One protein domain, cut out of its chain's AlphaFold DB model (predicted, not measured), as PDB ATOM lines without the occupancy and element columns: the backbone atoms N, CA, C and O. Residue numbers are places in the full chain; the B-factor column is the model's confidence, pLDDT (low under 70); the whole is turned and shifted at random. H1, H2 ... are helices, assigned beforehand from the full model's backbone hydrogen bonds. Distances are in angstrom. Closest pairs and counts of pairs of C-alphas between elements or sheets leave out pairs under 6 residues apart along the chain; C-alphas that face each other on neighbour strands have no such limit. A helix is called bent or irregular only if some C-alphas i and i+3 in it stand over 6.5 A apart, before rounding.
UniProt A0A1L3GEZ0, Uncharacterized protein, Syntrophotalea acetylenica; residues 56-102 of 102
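Overview. This is residues 56 to 102 of the 102 residues of an uncharacterized protein of Syntrophotalea acetylenica (UniProt A0A1L3GEZ0). The domain is an open V of two helices: H1, the longer, makes one arm, H2 makes the other, and the short link of residues 79 to 84 joins them at the apex. The arms stay apart and no third part fills the space between them. The printed part has 47 residues with two named helices, H1 then H2, and no named strand, and its class is all helix. It is extended, with a radius of gyration of the C-alphas of 15.6 A, and flat in outline, spanning 42 by 29 by 14 A.

Along the chain. Find C-alpha 56 at (40.948, 4.423, -19.925); here H1 begins, and it runs through residues 56 to 78, 33.0 A from first to last C-alpha. Look along its x values, which go from 40.948 at Glu 56 to 8.084 at Gln 78. H2 takes residues 85 to 100, 23.1 A from first to last C-alpha. Start it at C-alpha 85, (11.005, 11.786, -40.189), and watch y rise to C-alpha 100 at (20.753, 32.723, -39.955).

Arrangement. Begin with H1, the longest helix: H1 and H2 are apart, with no C-alpha of the one within 8 A of the other. Six residues lie between them, a short link that is not tight. Long runs stand free, among them residues 56 to 72 of H1 and residues 92 to 102, of which 92 to 100 belong to H2. In H1 every O i to N i+4 pair is within hydrogen-bond range; in H2, 11 of 12 are. Neither helix is bent or irregular.

Size, cuts and confidence. The two C-alphas farthest apart are those of Glu 56 and Ser 101, at 42.7 A. The printed part has no cut and no long link, and it ends at Arg 102, the chain's last residue. In the B-factor column of this predicted model the mean pLDDT of the printed part is 95.7, and residue 102 is the one printed residue under 70.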
ATOM      1  N   GLU A  56      41.934   5.087 -20.795       90.69
ATOM      2  CA  GLU A  56      40.948   4.423 -19.925       90.69
ATOM      3  C   GLU A  56      39.891   5.408 -19.413       90.69
ATOM      4  O   GLU A  56      38.707   5.075 -19.375       90.69
ATOM      5  N   TYR A  57      40.298   6.625 -19.033       92.44
ATOM      6  CA  TYR A  57      39.355   7.668 -18.629       92.44
ATOM      7  C   TYR A  57      38.382   7.997 -19.762       92.44
ATOM      8  O   TYR A  57      37.172   7.994 -19.542       92.44
ATOM      9  N   ASP A  58      38.892   8.229 -20.970       95.06
ATOM     10  CA  ASP A  58      38.080   8.548 -22.142       95.06
ATOM     11  C   ASP A  58      37.094   7.417 -22.459       95.06
ATOM     12  O   ASP A  58      35.903   7.678 -22.626       95.06
ATOM     13  N   GLN A  59      37.549   6.161 -22.425       95.50
ATOM     14  CA  GLN A  59      36.695   4.990 -22.631       95.50
ATOM     15  C   GLN A  59      35.559   4.910 -21.602       95.50
ATOM     16  O   GLN A  59      34.398   4.726 -21.973       95.50
ATOM     17  N   ILE A  60      35.868   5.079 -20.311       95.44
ATOM     18  CA  ILE A  60      34.857   5.095 -19.243       95.44
ATOM     19  C   ILE A  60      33.857   6.229 -19.492       95.44
ATOM     20  O   ILE A  60      32.646   6.028 -19.404       95.44
ATOM     21  N   ARG A  61      34.340   7.431 -19.827       96.56
ATOM     22  CA  ARG A  61      33.484   8.598 -20.087       96.56
ATOM     23  C   ARG A  61      32.583   8.398 -21.299       96.56
ATOM     24  O   ARG A  61      31.431   8.824 -21.256       96.56
ATOM     25  N   GLU A  62      33.078   7.772 -22.357       97.38
ATOM     26  CA  GLU A  62      32.292   7.471 -23.550       97.38
ATOM     27  C   GLU A  62      31.197   6.439 -23.263       97.38
ATOM     28  O   GLU A  62      30.040   6.669 -23.613       97.38
ATOM     29  N   GLN A  63      31.519   5.371 -22.528       97.56
ATOM     30  CA  GLN A  63      30.528   4.386 -22.082       97.56
ATOM     31  C   GLN A  63      29.419   5.025 -21.236       97.56
ATOM     32  O   GLN A  63      28.240   4.766 -21.472       97.56
ATOM     33  N   TRP A  64      29.776   5.902 -20.293       97.75
ATOM     34  CA  TRP A  64      28.787   6.625 -19.486       97.75
ATOM     35  C   TRP A  64      27.879   7.512 -20.335       97.75
ATOM     36  O   TRP A  64      26.661   7.428 -20.205       97.75
ATOM     37  N   ARG A  65      28.448   8.302 -21.254       97.62
ATOM     38  CA  ARG A  65      27.664   9.150 -22.169       97.62
ATOM     39  C   ARG A  65      26.714   8.337 -23.043       97.62
ATOM     40  O   ARG A  65      25.600   8.778 -23.324       97.62
ATOM     41  N   PHE A  66      27.152   7.162 -23.486       97.62
ATOM     42  CA  PHE A  66      26.323   6.250 -24.263       97.62
ATOM     43  C   PHE A  66      25.128   5.746 -23.445       97.62
ATOM     44  O   PHE A  66      23.993   5.847 -23.906       97.62
ATOM     45  N   ILE A  67      25.356   5.286 -22.211       98.25
ATOM     46  CA  ILE A  67      24.286   4.830 -21.308       98.25
ATOM     47  C   ILE A  67      23.310   5.967 -20.984       98.25
ATOM     48  O   ILE A  67      22.096   5.757 -21.009       98.25
ATOM     49  N   GLU A  68      23.813   7.174 -20.725       98.12
ATOM     50  CA  GLU A  68      22.982   8.365 -20.501       98.12
ATOM     51  C   GLU A  68      22.090   8.652 -21.717       98.12
ATOM     52  O   GLU A  68      20.883   8.838 -21.571       98.12
ATOM     53  N   SER A  69      22.667   8.613 -22.924       97.81
ATOM     54  CA  SER A  69      21.940   8.843 -24.178       97.81
ATOM     55  C   SER A  69      20.866   7.783 -24.427       97.81
ATOM     56  O   SER A  69      19.752   8.115 -24.829       97.81
ATOM     57  N   LEU A  70      21.174   6.511 -24.158       97.69
ATOM     58  CA  LEU A  70      20.200   5.422 -24.249       97.69
ATOM     59  C   LEU A  70      19.058   5.594 -23.252       97.69
ATOM     60  O   LEU A  70      17.900   5.407 -23.612       97.69
ATOM     61  N   THR A  71      19.379   5.950 -22.010       97.94
ATOM     62  CA  THR A  71      18.382   6.132 -20.949       97.94
ATOM     63  C   THR A  71      17.435   7.279 -21.294       97.94
ATOM     64  O   THR A  71      16.221   7.118 -21.191       97.94
ATOM     65  N   ALA A  72      17.976   8.402 -21.776       97.25
ATOM     66  CA  ALA A  72      17.178   9.532 -22.240       97.25
ATOM     67  C   ALA A  72      16.270   9.147 -23.421       97.25
ATOM     68  O   ALA A  72      15.075   9.425 -23.396       97.25
ATOM     69  N   GLY A  73      16.812   8.444 -24.423       97.06
ATOM     70  CA  GLY A  73      16.031   7.989 -25.575       97.06
ATOM     71  C   GLY A  73      14.934   6.984 -25.208       97.06
ATOM     72  O   GLY A  73      13.844   7.021 -25.779       97.06
ATOM     73  N   LEU A  74      15.192   6.104 -24.237       98.12
ATOM     74  CA  LEU A  74      14.191   5.165 -23.735       98.12
ATOM     75  C   LEU A  74      13.044   5.899 -23.028       98.12
ATOM     76  O   LEU A  74      11.885   5.583 -23.283       98.12
ATOM     77  N   ASP A  75      13.357   6.890 -22.193       98.12
ATOM     78  CA  ASP A  75      12.352   7.717 -21.517       98.12
ATOM     79  C   ASP A  75      11.517   8.539 -22.516       98.12
ATOM     80  O   ASP A  75      10.290   8.604 -22.399       98.12
ATOM     81  N   ASP A  76      12.155   9.099 -23.551       97.62
ATOM     82  CA  ASP A  76      11.463   9.782 -24.649       97.62
ATOM     83  C   ASP A  76      10.498   8.838 -25.376       97.62
ATOM     84  O   ASP A  76       9.343   9.198 -25.614       97.62
ATOM     85  N   SER A  77      10.931   7.608 -25.667       97.56
ATOM     86  CA  SER A  77      10.083   6.597 -26.299       97.56
ATOM     87  C   SER A  77       8.897   6.202 -25.417       97.56
ATOM     88  O   SER A  77       7.764   6.176 -25.902       97.56
ATOM     89  N   GLN A  78       9.129   5.942 -24.128       97.44
ATOM     90  CA  GLN A  78       8.084   5.551 -23.175       97.44
ATOM     91  C   GLN A  78       7.075   6.674 -22.919       97.44
ATOM     92  O   GLN A  78       5.885   6.413 -22.756       97.44
ATOM     93  N   SER A  79       7.535   7.922 -22.926       97.50
ATOM     94  CA  SER A  79       6.698   9.108 -22.729       97.50
ATOM     95  C   SER A  79       6.020   9.605 -24.013       97.50
ATOM     96  O   SER A  79       5.356  10.641 -23.987       97.50
ATOM     97  N   GLY A  80       6.215   8.926 -25.149       96.62
ATOM     98  CA  GLY A  80       5.664   9.336 -26.444       96.62
ATOM     99  C   GLY A  80       6.293  10.605 -27.034       96.62
ATOM    100  O   GLY A  80       5.736  11.175 -27.967       96.62
ATOM    101  N   ARG A  81       7.455  11.052 -26.536       95.94
ATOM    102  CA  ARG A  81       8.228  12.190 -27.072       95.94
ATOM    103  C   ARG A  81       9.056  11.773 -28.290       95.94
ATOM    104  O   ARG A  81      10.254  12.030 -28.374       95.94
ATOM    105  N   VAL A  82       8.405  11.105 -29.231       96.38
ATOM    106  CA  VAL A  82       8.995  10.636 -30.485       96.38
ATOM    107  C   VAL A  82       8.531  11.518 -31.635       96.38
ATOM    108  O   VAL A  82       7.450  12.093 -31.580       96.38
ATOM    109  N   MET A  83       9.360  11.620 -32.667       96.56
ATOM    110  CA  MET A  83       9.055  12.365 -33.887       96.56
ATOM    111  C   MET A  83       9.191  11.433 -35.074       96.56
ATOM    112  O   MET A  83      10.101  10.597 -35.110       96.56
ATOM    113  N   ASP A  84       8.324  11.607 -36.062       97.12
ATOM    114  CA  ASP A  84       8.555  10.998 -37.361       97.12
ATOM    115  C   ASP A  84       9.607  11.783 -38.167       97.12
ATOM    116  O   ASP A  84      10.113  12.843 -37.779       97.12
ATOM    117  N   THR A  85       9.976  11.221 -39.315       97.62
ATOM    118  CA  THR A  85      11.005  11.786 -40.189       97.62
ATOM    119  C   THR A  85      10.651  13.184 -40.703       97.62
ATOM    120  O   THR A  85      11.548  14.017 -40.859       97.62
ATOM    121  N   GLU A  86       9.380  13.459 -40.991       98.00
ATOM    122  CA  GLU A  86       8.960  14.741 -41.560       98.00
ATOM    123  C   GLU A  86       8.910  15.826 -40.483       98.00
ATOM    124  O   GLU A  86       9.425  16.928 -40.697       98.00
ATOM    125  N   GLU A  87       8.421  15.490 -39.288       97.50
ATOM    126  CA  GLU A  87       8.471  16.365 -38.117       97.50
ATOM    127  C   GLU A  87       9.920  16.743 -37.765       97.50
ATOM    128  O   GLU A  87      10.242  17.924 -37.575       97.50
ATOM    129  N   LEU A  88      10.834  15.765 -37.773       96.81
ATOM    130  CA  LEU A  88      12.257  16.005 -37.531       96.81
ATOM    131  C   LEU A  88      12.869  16.951 -38.577       96.81
ATOM    132  O   LEU A  88      13.597  17.887 -38.223       96.81
ATOM    133  N   LYS A  89      12.583  16.737 -39.869       97.88
ATOM    134  CA  LYS A  89      13.078  17.600 -40.957       97.88
ATOM    135  C   LYS A  89      12.592  19.036 -40.796       97.88
ATOM    136  O   LYS A  89      13.411  19.955 -40.894       97.88
ATOM    137  N   ALA A  90      11.302  19.225 -40.519       97.56
ATOM    138  CA  ALA A  90      10.711  20.542 -40.312       97.56
ATOM    139  C   ALA A  90      11.384  21.266 -39.136       97.56
ATOM    140  O   ALA A  90      11.871  22.389 -39.290       97.56
ATOM    141  N   ARG A  91      11.537  20.583 -37.994       96.38
ATOM    142  CA  ARG A  91      12.198  21.135 -36.803       96.38
ATOM    143  C   ARG A  91      13.648  21.548 -37.074       96.38
ATOM    144  O   ARG A  91      14.080  22.623 -36.651       96.38
ATOM    145  N   LEU A  92      14.408  20.724 -37.800       96.75
ATOM    146  CA  LEU A  92      15.787  21.045 -38.177       96.75
ATOM    147  C   LEU A  92      15.873  22.209 -39.176       96.75
ATOM    148  O   LEU A  92      16.833  22.978 -39.116       96.75
ATOM    149  N   ALA A  93      14.915  22.347 -40.096       96.94
ATOM    150  CA  ALA A  93      14.847  23.483 -41.015       96.94
ATOM    151  C   ALA A  93      14.606  24.794 -40.251       96.94
ATOM    152  O   ALA A  93      15.419  25.716 -40.366       96.94
ATOM    153  N   SER A  94      13.598  24.834 -39.373       96.69
ATOM    154  CA  SER A  94      13.302  26.009 -38.541       96.69
ATOM    155  C   SER A  94      14.487  26.414 -37.659       96.69
ATOM    156  O   SER A  94      14.840  27.591 -37.584       96.69
ATOM    157  N   ALA A  95      15.180  25.446 -37.045       95.50
ATOM    158  CA  ALA A  95      16.363  25.723 -36.226       95.50
ATOM    159  C   ALA A  95      17.554  26.279 -37.033       95.50
ATOM    160  O   ALA A  95      18.424  26.952 -36.475       95.50
ATOM    161  N   ARG A  96      17.662  25.976 -38.334       95.94
ATOM    162  CA  ARG A  96      18.698  26.557 -39.209       95.94
ATOM    163  C   ARG A  96      18.367  27.995 -39.582       95.94
ATOM    164  O   ARG A  96      19.271  28.823 -39.593       95.94
ATOM    165  N   GLU A  97      17.102  28.288 -39.852       96.12
ATOM    166  CA  GLU A  97      16.647  29.633 -40.207       96.12
ATOM    167  C   GLU A  97      16.834  30.620 -39.049       96.12
ATOM    168  O   GLU A  97      17.446  31.669 -39.234       96.12
ATOM    169  N   GLN A  98      16.484  30.212 -37.824       94.06
ATOM    170  CA  GLN A  98      16.715  31.002 -36.604       94.06
ATOM    171  C   GLN A  98      18.193  31.341 -36.348       94.06
ATOM    172  O   GLN A  98      18.502  32.382 -35.775       94.06
ATOM    173  N   ARG A  99      19.126  30.463 -36.750       93.69
ATOM    174  CA  ARG A  99      20.571  30.735 -36.643       93.69
ATOM    175  C   ARG A  99      21.077  31.688 -37.723       93.69
ATOM    176  O   ARG A  99      22.112  32.297 -37.510       93.69
ATOM    177  N   ARG A 100      20.399  31.782 -38.875       91.19
ATOM    178  CA  ARG A 100      20.753  32.723 -39.955       91.19
ATOM    179  C   ARG A 100      20.211  34.124 -39.706       91.19
ATOM    180  O   ARG A 100      20.794  35.080 -40.194       91.19
ATOM    181  N   SER A 101      19.096  34.239 -38.988       83.81
ATOM    182  CA  SER A 101      18.475  35.520 -38.642       83.81
ATOM    183  C   SER A 101      19.084  36.191 -37.401       83.81
ATOM    184  O   SER A 101      18.533  37.185 -36.933       83.81
ATOM    185  N   ARG A 102      20.152  35.627 -36.826       69.38
ATOM    186  CA  ARG A 102      20.828  36.094 -35.612       69.38
ATOM    187  C   ARG A 102      22.259  36.492 -35.940       69.38
ATOM    188  O   ARG A 102      22.713  37.490 -35.345       69.38
TER     189      ARG A 102